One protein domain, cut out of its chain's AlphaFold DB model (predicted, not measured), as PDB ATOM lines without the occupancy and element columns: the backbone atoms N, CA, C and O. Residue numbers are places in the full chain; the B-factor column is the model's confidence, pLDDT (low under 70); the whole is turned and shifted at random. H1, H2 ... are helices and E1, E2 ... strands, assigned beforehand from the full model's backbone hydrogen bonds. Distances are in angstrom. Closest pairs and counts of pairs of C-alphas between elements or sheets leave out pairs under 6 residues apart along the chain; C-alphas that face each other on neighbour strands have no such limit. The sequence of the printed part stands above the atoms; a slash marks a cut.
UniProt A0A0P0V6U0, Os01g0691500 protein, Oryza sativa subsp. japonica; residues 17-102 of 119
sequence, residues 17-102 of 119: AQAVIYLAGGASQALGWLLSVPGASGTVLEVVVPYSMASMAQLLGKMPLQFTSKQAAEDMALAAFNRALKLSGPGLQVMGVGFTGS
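AT A GLANCE: This is residues 17 to 102 of the 119 residues of the protein "Os01g0691500 protein" of Oryza sativa subsp. japonica (UniProt A0A0P0V6U0). A small sheet of three parallel strands has the long helix H4 packed slantwise over one face, while the shorter H1 lies farther off over the other face. H2 is a short turn at the sheet's level where E2 begins, and H3 packs on the side of H4 past the end of E2. The 86 printed residues hold four named helices and three named strands in the order E1 H1 H2 E2 H3 H4 E3; the sheet's order is E2 E1 E3, and the class is mixed, helices and strands. The whole is compact, with a radius of gyration of the C-alphas of 12.7 A and spans of 36 by 27 by 19 A.

IN THESE COORDINATES: The inner strand E1, residues 17 to 25, is 24.9 A long and begins at C-alpha 17 (55.404, 33.350, 134.383). The edge strands are E2, residues 44 to 48, 11.2 A, and E3, residues 93 to 101, 26.7 A, ending at C-alpha 101 (43.703, 49.626, 148.744). H4, residues 70 to 87, is 25.5 A long and begins at C-alpha 70 (49.243, 44.300, 154.938). H1 is residues 28 to 35, H2 residues 40 to 43 and H3 residues 53 to 60.

HOW THE PARTS SIT: E1 and E3 are parallel at 11 degrees, with N 18 and O 93 2.8 A apart, within hydrogen-bond range. E2 and E1 are parallel at 16 degrees, with N 45 and O 19 at 2.8 A. H4 is on the sheet at a height of 6.3 A, over E1 and E3, and only just slantwise to the strands, at 33 degrees to E3 on the local plane. Its closest C-alphas to E3 are those of Phe 81 and Gly 96, 3.6 A apart. H1 is on the opposite face at a height of 9.5 A, from a local plane fitted to just 6 C-alphas of the sheet; it lies over E1 and along the strands, at 12 degrees on the local plane. H2 is at the sheet's level, at a height of 1.0 A, and is close to H1 but not clearly touching, the closest C-alphas being those of Leu 34 and Ala 40, 6.8 A apart. H3 only grazes the sheet, with residues 55 to 59. H3 touches H4, at H4's residues 75 to 79 alone, the same way at a steep tilt of 52 degrees; the closest C-alphas, of Leu 60 and Ala 79, are 6.4 A apart. H1 and H4 are apart. E1, H1 H2, E2 form a strand-helix-strand unit, two parallel neighbour strands with helices between, its crossover right-handed. E2, H3 H4, E3 form a split one, with E1 between its strands, also right-handed. In H3 and H4 every O i to N i+4 pair is within hydrogen-bond range; in H1 3 of 4 are, and H2 is too short for such a pair.

THE WHOLE: The C-alphas farthest apart, of Pro 38 and Leu 65, are 37.8 A apart. The printed part has no cut. The link from H3 to H4, 9 residues, is short, and the other links are tight. The mean pLDDT of the printed part is 88.4, and no printed residue is under 70.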
ATOM      1  N   ALA A  17      56.081  33.475 133.109       87.88
ATOM      2  CA  ALA A  17      55.404  33.350 134.383       87.88
ATOM      3  C   ALA A  17      53.894  33.486 134.207       87.88
ATOM      4  O   ALA A  17      53.409  34.301 133.426       87.88
ATOM      5  N   GLN A  18      53.161  32.698 134.979       93.25
ATOM      6  CA  GLN A  18      51.717  32.728 135.064       93.25
ATOM      7  C   GLN A  18      51.285  33.271 136.421       93.25
ATOM      8  O   GLN A  18      51.890  32.965 137.445       93.25
ATOM      9  N   ALA A  19      50.232  34.073 136.453       94.50
ATOM     10  CA  ALA A  19      49.795  34.765 137.646       94.50
ATOM     11  C   ALA A  19      48.285  34.676 137.828       94.50
ATOM     12  O   ALA A  19      47.510  34.844 136.886       94.50
ATOM     13  N   VAL A  20      47.878  34.467 139.076       96.69
ATOM     14  CA  VAL A  20      46.521  34.770 139.535       96.69
ATOM     15  C   VAL A  20      46.577  36.066 140.329       96.69
ATOM     16  O   VAL A  20      47.484  36.264 141.144       96.69
ATOM     17  N   ILE A  21      45.630  36.965 140.074       95.19
ATOM     18  CA  ILE A  21      45.631  38.318 140.631       95.19
ATOM     19  C   ILE A  21      44.330  38.553 141.383       95.19
ATOM     20  O   ILE A  21      43.248  38.589 140.798       95.19
ATOM     21  N   TYR A  22      44.431  38.771 142.688       94.75
ATOM     22  CA  TYR A  22      43.323  39.215 143.519       94.75
ATOM     23  C   TYR A  22      43.538  40.679 143.887       94.75
ATOM     24  O   TYR A  22      44.565  41.035 144.465       94.75
ATOM     25  N   LEU A  23      42.567  41.540 143.587       91.44
ATOM     26  CA  LEU A  23      42.642  42.958 143.946       91.44
ATOM     27  C   LEU A  23      41.333  43.483 144.524       91.44
ATOM     28  O   LEU A  23      40.257  43.220 144.012       91.44
ATOM     29  N   ALA A  24      41.423  44.306 145.558       86.81
ATOM     30  CA  ALA A  24      40.277  45.001 146.119       86.81
ATOM     31  C   ALA A  24      40.513  46.514 146.152       86.81
ATOM     32  O   ALA A  24      41.574  46.997 146.558       86.81
ATOM     33  N   GLY A  25      39.485  47.259 145.739       81.69
ATOM     34  CA  GLY A  25      39.441  48.716 145.769       81.69
ATOM     35  C   GLY A  25      40.068  49.392 144.547       81.69
ATOM     36  O   GLY A  25      39.669  49.117 143.421       81.69
ATOM     37  N   GLY A  26      40.988  50.337 144.755       77.75
ATOM     38  CA  GLY A  26      41.353  51.334 143.732       77.75
ATOM     39  C   GLY A  26      42.190  50.874 142.540       77.75
ATOM     40  O   GLY A  26      42.389  51.652 141.613       77.75
ATOM     41  N   ALA A  27      42.682  49.637 142.541       80.50
ATOM     42  CA  ALA A  27      43.607  49.152 141.518       80.50
ATOM     43  C   ALA A  27      42.929  48.540 140.282       80.50
ATOM     44  O   ALA A  27      43.626  48.092 139.375       80.50
ATOM     45  N   SER A  28      41.596  48.527 140.194       81.88
ATOM     46  CA  SER A  28      40.881  47.877 139.083       81.88
ATOM     47  C   SER A  28      41.258  48.416 137.701       81.88
ATOM     48  O   SER A  28      41.210  47.674 136.726       81.88
ATOM     49  N   GLN A  29      41.698  49.676 137.597       85.00
ATOM     50  CA  GLN A  29      42.167  50.237 136.326       85.00
ATOM     51  C   GLN A  29      43.452  49.565 135.813       85.00
ATOM     52  O   GLN A  29      43.624  49.433 134.602       85.00
ATOM     53  N   ALA A  30      44.320  49.077 136.709       86.75
ATOM     54  CA  ALA A  30      45.548  48.378 136.331       86.75
ATOM     55  C   ALA A  30      45.256  47.060 135.595       86.75
ATOM     56  O   ALA A  30      46.010  46.681 134.702       86.75
ATOM     57  N   LEU A  31      44.130  46.404 135.904       89.25
ATOM     58  CA  LEU A  31      43.671  45.233 135.153       89.25
ATOM     59  C   LEU A  31      43.366  45.566 133.703       89.25
ATOM     60  O   LEU A  31      43.710  44.795 132.816       89.25
ATOM     61  N   GLY A  32      42.740  46.720 133.461       89.69
ATOM     62  CA  GLY A  32      42.461  47.185 132.110       89.69
ATOM     63  C   GLY A  32      43.748  47.320 131.306       89.69
ATOM     64  O   GLY A  32      43.814  46.836 130.184       89.69
ATOM     65  N   TRP A  33      44.796  47.904 131.887       91.00
ATOM     66  CA  TRP A  33      46.095  48.027 131.219       91.00
ATOM     67  C   TRP A  33      46.766  46.676 130.979       91.00
ATOM     68  O   TRP A  33      47.212  46.425 129.864       91.00
ATOM     69  N   LEU A  34      46.783  45.804 131.991       90.19
ATOM     70  CA  LEU A  34      47.390  44.477 131.903       90.19
ATOM     71  C   LEU A  34      46.694  43.599 130.850       90.19
ATOM     72  O   LEU A  34      47.351  42.962 130.044       90.19
ATOM     73  N   LEU A  35      45.361  43.586 130.816       91.19
ATOM     74  CA  LEU A  35      44.593  42.731 129.903       91.19
ATOM     75  C   LEU A  35      44.445  43.315 128.489       91.19
ATOM     76  O   LEU A  35      44.015  42.604 127.584       91.19
ATOM     77  N   SER A  36      44.794  44.589 128.281       90.31
ATOM     78  CA  SER A  36      44.718  45.238 126.961       90.31
ATOM     79  C   SER A  36      45.954  45.007 126.088       90.31
ATOM     80  O   SER A  36      45.945  45.398 124.920       90.31
ATOM     81  N   VAL A  37      47.026  44.417 126.624       91.50
ATOM     82  CA  VAL A  37      48.264  44.155 125.877       91.50
ATOM     83  C   VAL A  37      48.299  42.690 125.412       91.50
ATOM     84  O   VAL A  37      47.958  41.789 126.181       91.50
ATOM     85  N   PRO A  38      48.708  42.412 124.157       87.62
ATOM     86  CA  PRO A  38      48.865  41.044 123.670       87.62
ATOM     87  C   PRO A  38      49.803  40.210 124.554       87.62
ATOM     88  O   PRO A  38      50.819  40.702 125.034       87.62
ATOM     89  N   GLY A  39      49.474  38.929 124.739       87.50
ATOM     90  CA  GLY A  39      50.217  38.019 125.620       87.50
ATOM     91  C   GLY A  39      49.599  37.847 127.011       87.50
ATOM     92  O   GLY A  39      49.968  36.913 127.720       87.50
ATOM     93  N   ALA A  40      48.587  38.648 127.365       88.94
ATOM     94  CA  ALA A  40      47.881  38.532 128.640       88.94
ATOM     95  C   ALA A  40      47.341  37.123 128.936       88.94
ATOM     96  O   ALA A  40      47.440  36.678 130.073       88.94
ATOM     97  N   SER A  41      46.854  36.380 127.938       87.19
ATOM     98  CA  SER A  41      46.374  34.998 128.115       87.19
ATOM     99  C   SER A  41      47.472  33.994 128.484       87.19
ATOM    100  O   SER A  41      47.181  32.956 129.072       87.19
ATOM    101  N   GLY A  42      48.730  34.285 128.143       87.81
ATOM    102  CA  GLY A  42      49.878  33.463 128.524       87.81
ATOM    103  C   GLY A  42      50.356  33.736 129.949       87.81
ATOM    104  O   GLY A  42      50.943  32.851 130.565       87.81
ATOM    105  N   THR A  43      50.083  34.934 130.472       91.69
ATOM    106  CA  THR A  43      50.577  35.405 131.774       91.69
ATOM    107  C   THR A  43      49.513  35.408 132.859       91.69
ATOM    108  O   THR A  43      49.824  35.160 134.012       91.69
ATOM    109  N   VAL A  44      48.260  35.719 132.543       93.50
ATOM    110  CA  VAL A  44      47.194  35.901 133.532       93.50
ATOM    111  C   VAL A  44      46.251  34.709 133.466       93.50
ATOM    112  O   VAL A  44      45.529  34.534 132.489       93.50
ATOM    113  N   LEU A  45      46.257  33.895 134.520       93.62
ATOM    114  CA  LEU A  45      45.398  32.715 134.640       93.62
ATOM    115  C   LEU A  45      44.001  33.075 135.139       93.62
ATOM    116  O   LEU A  45      43.007  32.548 134.653       93.62
ATOM    117  N   GLU A  46      43.925  33.952 136.138       95.19
ATOM    118  CA  GLU A  46      42.663  34.354 136.752       95.19
ATOM    119  C   GLU A  46      42.809  35.724 137.411       95.19
ATOM    120  O   GLU A  46      43.856  36.064 137.968       95.19
ATOM    121  N   VAL A  47      41.731  36.503 137.366       94.44
ATOM    122  CA  VAL A  47      41.624  37.778 138.067       94.44
ATOM    123  C   VAL A  47      40.328  37.802 138.862       94.44
ATOM    124  O   VAL A  47      39.261  37.553 138.304       94.44
ATOM    125  N   VAL A  48      40.406  38.149 140.147       94.12
ATOM    126  CA  VAL A  48      39.227  38.291 141.014       94.12
ATOM    127  C   VAL A  48      39.261  39.638 141.721       94.12
ATOM    128  O   VAL A  48      40.282  40.041 142.281       94.12
ATOM    129  N   VAL A  49      38.117  40.326 141.720       91.94
ATOM    130  CA  VAL A  49      37.940  41.614 142.397       91.94
ATOM    131  C   VAL A  49      36.936  41.466 143.548       91.94
ATOM    132  O   VAL A  49      35.757  41.790 143.373       91.94
ATOM    133  N   PRO A  50      37.340  40.937 144.724       88.44
ATOM    134  CA  PRO A  50      36.428  40.737 145.850       88.44
ATOM    135  C   PRO A  50      36.053  42.078 146.503       88.44
ATOM    136  O   PRO A  50      36.760  42.595 147.368       88.44
ATOM    137  N   TYR A  51      34.932  42.665 146.075       83.69
ATOM    138  CA  TYR A  51      34.543  44.023 146.485       83.69
ATOM    139  C   TYR A  51      33.772  44.086 147.817       83.69
ATOM    140  O   TYR A  51      33.809  45.100 148.509       83.69
ATOM    141  N   SER A  52      33.069  43.014 148.198       84.81
ATOM    142  CA  SER A  52      32.328  42.929 149.467       84.81
ATOM    143  C   SER A  52      33.095  42.121 150.519       84.81
ATOM    144  O   SER A  52      33.889  41.247 150.171       84.81
ATOM    145  N   MET A  53      32.821  42.355 151.814       82.06
ATOM    146  CA  MET A  53      33.441  41.569 152.898       82.06
ATOM    147  C   MET A  53      33.106  40.093 152.741       82.06
ATOM    148  O   MET A  53      33.967  39.245 152.929       82.06
ATOM    149  N   ALA A  54      31.862  39.794 152.361       87.56
ATOM    150  CA  ALA A  54      31.407  38.433 152.129       87.56
ATOM    151  C   ALA A  54      32.177  37.766 150.978       87.56
ATOM    152  O   ALA A  54      32.610  36.628 151.123       87.56
ATOM    153  N   SER A  55      32.398  38.478 149.868       89.62
ATOM    154  CA  SER A  55      33.183  37.964 148.738       89.62
ATOM    155  C   SER A  55      34.641  37.723 149.133       89.62
ATOM    156  O   SER A  55      35.183  36.662 148.833       89.62
ATOM    157  N   MET A  56      35.249  38.654 149.875       88.62
ATOM    158  CA  MET A  56      36.606  38.484 150.399       88.62
ATOM    159  C   MET A  56      36.690  37.295 151.363       88.62
ATOM    160  O   MET A  56      37.610  36.488 151.273       88.62
ATOM    161  N   ALA A  57      35.712  37.148 152.257       89.25
ATOM    162  CA  ALA A  57      35.686  36.060 153.223       89.25
ATOM    163  C   ALA A  57      35.525  34.689 152.555       89.25
ATOM    164  O   ALA A  57      36.195  33.738 152.950       89.25
ATOM    165  N   GLN A  58      34.688  34.591 151.519       89.44
ATOM    166  CA  GLN A  58      34.552  33.370 150.717       89.44
ATOM    167  C   GLN A  58      35.840  33.045 149.957       89.44
ATOM    168  O   GLN A  58      36.252  31.889 149.927       89.44
ATOM    169  N   LEU A  59      36.498  34.060 149.388       89.69
ATOM    170  CA  LEU A  59      37.751  33.891 148.654       89.69
ATOM    171  C   LEU A  59      38.892  33.404 149.558       89.69
ATOM    172  O   LEU A  59      39.666  32.535 149.162       89.69
ATOM    173  N   LEU A  60      39.001  33.967 150.765       88.69
ATOM    174  CA  LEU A  60      40.065  33.649 151.721       88.69
ATOM    175  C   LEU A  60      39.730  32.458 152.633       88.69
ATOM    176  O   LEU A  60      40.610  31.971 153.341       88.69
ATOM    177  N   GLY A  61      38.470  32.016 152.672       87.88
ATOM    178  CA  GLY A  61      37.980  31.005 153.618       87.88
ATOM    179  C   GLY A  61      37.953  31.471 155.080       87.88
ATOM    180  O   GLY A  61      37.774  30.656 155.983       87.88
ATOM    181  N   LYS A  62      38.148  32.770 155.335       85.75
ATOM    182  CA  LYS A  62      38.166  33.381 156.672       85.75
ATOM    183  C   LYS A  62      37.671  34.818 156.612       85.75
ATOM    184  O   LYS A  62      37.877  35.500 155.614       85.75
ATOM    185  N   MET A  63      37.065  35.301 157.694       80.50
ATOM    186  CA  MET A  63      36.638  36.697 157.785       80.50
ATOM    187  C   MET A  63      37.868  37.605 157.971       80.50
ATOM    188  O   MET A  63      38.558  37.475 158.986       80.50
ATOM    189  N   PRO A  64      38.170  38.523 157.039       74.62
ATOM    190  CA  PRO A  64      39.226  39.503 157.255       74.62
ATOM    191  C   PRO A  64      38.789  40.513 158.326       74.62
ATOM    192  O   PRO A  64      37.651  40.974 158.327       74.62
ATOM    193  N   LEU A  65      39.698  40.891 159.229       70.62
ATOM    194  CA  LEU A  65      39.420  41.905 160.261       70.62
ATOM    195  C   LEU A  65      39.265  43.313 159.664       70.62
ATOM    196  O   LEU A  65      38.507  44.133 160.173       70.62
ATOM    197  N   GLN A  66      39.974  43.591 158.569       72.75
ATOM    198  CA  GLN A  66      39.903  44.847 157.831       72.75
ATOM    199  C   GLN A  66      40.175  44.594 156.348       72.75
ATOM    200  O   GLN A  66      41.013  43.761 156.007       72.75
ATOM    201  N   PHE A  67      39.506  45.340 155.466       70.88
ATOM    202  CA  PHE A  67      39.736  45.227 154.024       70.88
ATOM    203  C   PHE A  67      41.151  45.626 153.632       70.88
ATOM    204  O   PHE A  67      41.760  44.961 152.807       70.88
ATOM    205  N   THR A  68      41.659  46.725 154.192       78.62
ATOM    206  CA  THR A  68      42.929  47.333 153.791       78.62
ATOM    207  C   THR A  68      43.943  47.160 154.912       78.62
ATOM    208  O   THR A  68      44.058  48.000 155.803       78.62
ATOM    209  N   SER A  69      44.652  46.035 154.898       83.19
ATOM    210  CA  SER A  69      45.839  45.780 155.719       83.19
ATOM    211  C   SER A  69      46.907  45.078 154.901       83.19
ATOM    212  O   SER A  69      46.611  44.413 153.908       83.19
ATOM    213  N   LYS A  70      48.147  45.159 155.392       85.62
ATOM    214  CA  LYS A  70      49.243  44.300 154.938       85.62
ATOM    215  C   LYS A  70      48.856  42.818 155.021       85.62
ATOM    216  O   LYS A  70      49.009  42.108 154.040       85.62
ATOM    217  N   GLN A  71      48.256  42.398 156.138       87.75
ATOM    218  CA  GLN A  71      47.830  41.010 156.333       87.75
ATOM    219  C   GLN A  71      46.795  40.559 155.292       87.75
ATOM    220  O   GLN A  71      46.916  39.468 154.750       87.75
ATOM    221  N   ALA A  72      45.802  41.394 154.973       87.69
ATOM    222  CA  ALA A  72      44.801  41.065 153.960       87.69
ATOM    223  C   ALA A  72      45.428  40.957 152.560       87.69
ATOM    224  O   ALA A  72      45.081  40.048 151.812       87.69
ATOM    225  N   ALA A  73      46.383  41.831 152.217       90.75
ATOM    226  CA  ALA A  73      47.123  41.729 150.957       90.75
ATOM    227  C   ALA A  73      47.942  40.428 150.873       90.75
ATOM    228  O   ALA A  73      47.928  39.762 149.840       90.75
ATOM    229  N   GLU A  74      48.614  40.045 151.962       92.12
ATOM    230  CA  GLU A  74      49.392  38.803 152.058       92.12
ATOM    231  C   GLU A  74      48.499  37.562 151.962       92.12
ATOM    232  O   GLU A  74      48.799  36.644 151.199       92.12
ATOM    233  N   ASP A  75      47.365  37.560 152.667       93.00
ATOM    234  CA  ASP A  75      46.379  36.481 152.597       93.00
ATOM    235  C   ASP A  75      45.830  36.324 151.171       93.00
ATOM    236  O   ASP A  75      45.717  35.205 150.666       93.00
ATOM    237  N   MET A  76      45.532  37.442 150.497       93.69
ATOM    238  CA  MET A  76      45.101  37.446 149.098       93.69
ATOM    239  C   MET A  76      46.196  36.928 148.165       93.69
ATOM    240  O   MET A  76      45.899  36.122 147.286       93.69
ATOM    241  N   ALA A  77      47.449  37.346 148.354       95.00
ATOM    242  CA  ALA A  77      48.569  36.894 147.534       95.00
ATOM    243  C   ALA A  77      48.805  35.384 147.688       95.00
ATOM    244  O   ALA A  77      48.983  34.681 146.693       95.00
ATOM    245  N   LEU A  78      48.731  34.865 148.916       95.19
ATOM    246  CA  LEU A  78      48.879  33.437 149.188       95.19
ATOM    247  C   LEU A  78      47.715  32.623 148.605       95.19
ATOM    248  O   LEU A  78      47.933  31.584 147.977       95.19
ATOM    249  N   ALA A  79      46.478  33.099 148.768       95.38
ATOM    250  CA  ALA A  79      45.304  32.462 148.178       95.38
ATOM    251  C   ALA A  79      45.378  32.455 146.641       95.38
ATOM    252  O   ALA A  79      45.074  31.436 146.015       95.38
ATOM    253  N   ALA A  80      45.839  33.554 146.038       96.25
ATOM    254  CA  ALA A  80      46.078  33.657 144.605       96.25
ATOM    255  C   ALA A  80      47.179  32.689 144.148       96.25
ATOM    256  O   ALA A  80      47.008  31.993 143.155       96.25
ATOM    257  N   PHE A  81      48.276  32.565 144.895       95.50
ATOM    258  CA  PHE A  81      49.364  31.645 144.556       95.50
ATOM    259  C   PHE A  81      48.901  30.183 144.580       95.50
ATOM    260  O   PHE A  81      49.126  29.434 143.629       95.50
ATOM    261  N   ASN A  82      48.161  29.792 145.619       94.94
ATOM    262  CA  ASN A  82      47.561  28.460 145.713       94.94
ATOM    263  C   ASN A  82      46.574  28.185 144.571       94.94
ATOM    264  O   ASN A  82      46.444  27.048 144.116       94.94
ATOM    265  N   ARG A  83      45.859  29.214 144.108       95.75
ATOM    266  CA  ARG A  83      44.978  29.120 142.944       95.75
ATOM    267  C   ARG A  83      45.774  28.988 141.647       95.75
ATOM    268  O   ARG A  83      45.427  28.137 140.834       95.75
ATOM    269  N   ALA A  84      46.857  29.746 141.491       94.56
ATOM    270  CA  ALA A  84      47.744  29.672 140.337       94.56
ATOM    271  C   ALA A  84      48.333  28.266 140.185       94.56
ATOM    272  O   ALA A  84      48.228  27.697 139.107       94.56
ATOM    273  N   LEU A  85      48.816  27.661 141.276       93.38
ATOM    274  CA  LEU A  85      49.316  26.279 141.289       93.38
ATOM    275  C   LEU A  85      48.287  25.247 140.799       93.38
ATOM    276  O   LEU A  85      48.656  24.260 140.173       93.38
ATOM    277  N   LYS A  86      46.996  25.459 141.087       93.38
ATOM    278  CA  LYS A  86      45.913  24.557 140.653       93.38
ATOM    279  C   LYS A  86      45.545  24.730 139.180       93.38
ATOM    280  O   LYS A  86      45.014  23.799 138.585       93.38
ATOM    281  N   LEU A  87      45.749  25.926 138.633       91.81
ATOM    282  CA  LEU A  87      45.394  26.271 137.256       91.81
ATOM    283  C   LEU A  87      46.566  26.085 136.283       91.81
ATOM    284  O   LEU A  87      46.345  25.877 135.094       91.81
ATOM    285  N   SER A  88      47.804  26.171 136.771       90.06
ATOM    286  CA  SER A  88      49.008  26.064 135.954       90.06
ATOM    287  C   SER A  88      49.320  24.632 135.535       90.06
ATOM    288  O   SER A  88      49.143  23.692 136.309       90.06
ATOM    289  N   GLY A  89      49.885  24.488 134.337       82.94
ATOM    290  CA  GLY A  89      50.462  23.228 133.874       82.94
ATOM    291  C   GLY A  89      51.847  22.936 134.479       82.94
ATOM    292  O   GLY A  89      52.514  23.846 134.980       82.94
ATOM    293  N   PRO A  90      52.323  21.678 134.409       78.38
ATOM    294  CA  PRO A  90      53.655  21.298 134.876       78.38
ATOM    295  C   PRO A  90      54.768  22.108 134.192       78.38
ATOM    296  O   PRO A  90      54.749  22.295 132.977       78.38
ATOM    297  N   GLY A  91      55.768  22.549 134.962       80.44
ATOM    298  CA  GLY A  91      56.972  23.208 134.433       80.44
ATOM    299  C   GLY A  91      56.850  24.712 134.156       80.44
ATOM    300  O   GLY A  91      57.813  25.310 133.673       80.44
ATOM    301  N   LEU A  92      55.713  25.337 134.477       84.56
ATOM    302  CA  LEU A  92      55.530  26.788 134.384       84.56
ATOM    303  C   LEU A  92      55.798  27.471 135.729       84.56
ATOM    304  O   LEU A  92      55.480  26.940 136.792       84.56
ATOM    305  N   GLN A  93      56.398  28.661 135.682       89.38
ATOM    306  CA  GLN A  93      56.580  29.489 136.874       89.38
ATOM    307  C   GLN A  93      55.249  30.144 137.224       89.38
ATOM    308  O   GLN A  93      54.622  30.746 136.354       89.38
ATOM    309  N   VAL A  94      54.833  30.058 138.486       93.88
ATOM    310  CA  VAL A  94      53.570  30.641 138.946       93.88
ATOM    311  C   VAL A  94      53.770  31.679 140.030       93.88
ATOM    312  O   VAL A  94      54.688  31.580 140.841       93.88
ATOM    313  N   MET A  95      52.878  32.663 140.061       93.88
ATOM    314  CA  MET A  95      52.850  33.719 141.063       93.88
ATOM    315  C   MET A  95      51.417  34.026 141.506       93.88
ATOM    316  O   MET A  95      50.456  33.888 140.749       93.88
ATOM    317  N   GLY A  96      51.279  34.459 142.756       94.81
ATOM    318  CA  GLY A  96      50.039  35.001 143.300       94.81
ATOM    319  C   GLY A  96      50.228  36.465 143.641       94.81
ATOM    320  O   GLY A  96      51.175  36.814 144.345       94.81
ATOM    321  N   VAL A  97      49.336  37.321 143.152       94.19
ATOM    322  CA  VAL A  97      49.379  38.760 143.424       94.19
ATOM    323  C   VAL A  97      48.144  39.148 144.222       94.19
ATOM    324  O   VAL A  97      47.021  38.901 143.792       94.19
ATOM    325  N   GLY A  98      48.362  39.760 145.383       92.69
ATOM    326  CA  GLY A  98      47.314  40.285 146.249       92.69
ATOM    327  C   GLY A  98      47.444  41.794 146.394       92.69
ATOM    328  O   GLY A  98      48.503  42.293 146.773       92.69
ATOM    329  N   PHE A  99      46.368  42.526 146.121       91.06
ATOM    330  CA  PHE A  99      46.296  43.960 146.371       91.06
ATOM    331  C   PHE A  99      45.026  44.313 147.135       91.06
ATOM    332  O   PHE A  99      43.926  43.902 146.780       91.06
ATOM    333  N   THR A 100      45.158  45.164 148.144       87.38
ATOM    334  CA  THR A 100      44.014  45.845 148.742       87.38
ATOM    335  C   THR A 100      44.373  47.293 149.012       87.38
ATOM    336  O   THR A 100      45.409  47.603 149.598       87.38
ATOM    337  N   GLY A 101      43.508  48.197 148.573       82.00
ATOM    338  CA  GLY A 101      43.703  49.626 148.744       82.00
ATOM    339  C   GLY A 101      42.365  50.328 148.731       82.00
ATOM    340  O   GLY A 101      41.545  50.119 147.844       82.00
ATOM    341  N   SER A 102      42.120  51.175 149.719       70.69
ATOM    342  CA  SER A 102      40.854  51.887 149.801       70.69
ATOM    343  C   SER A 102      40.914  53.170 148.970       70.69
ATOM    344  O   SER A 102      41.768  54.019 149.218       70.69
TER     345      SER A 102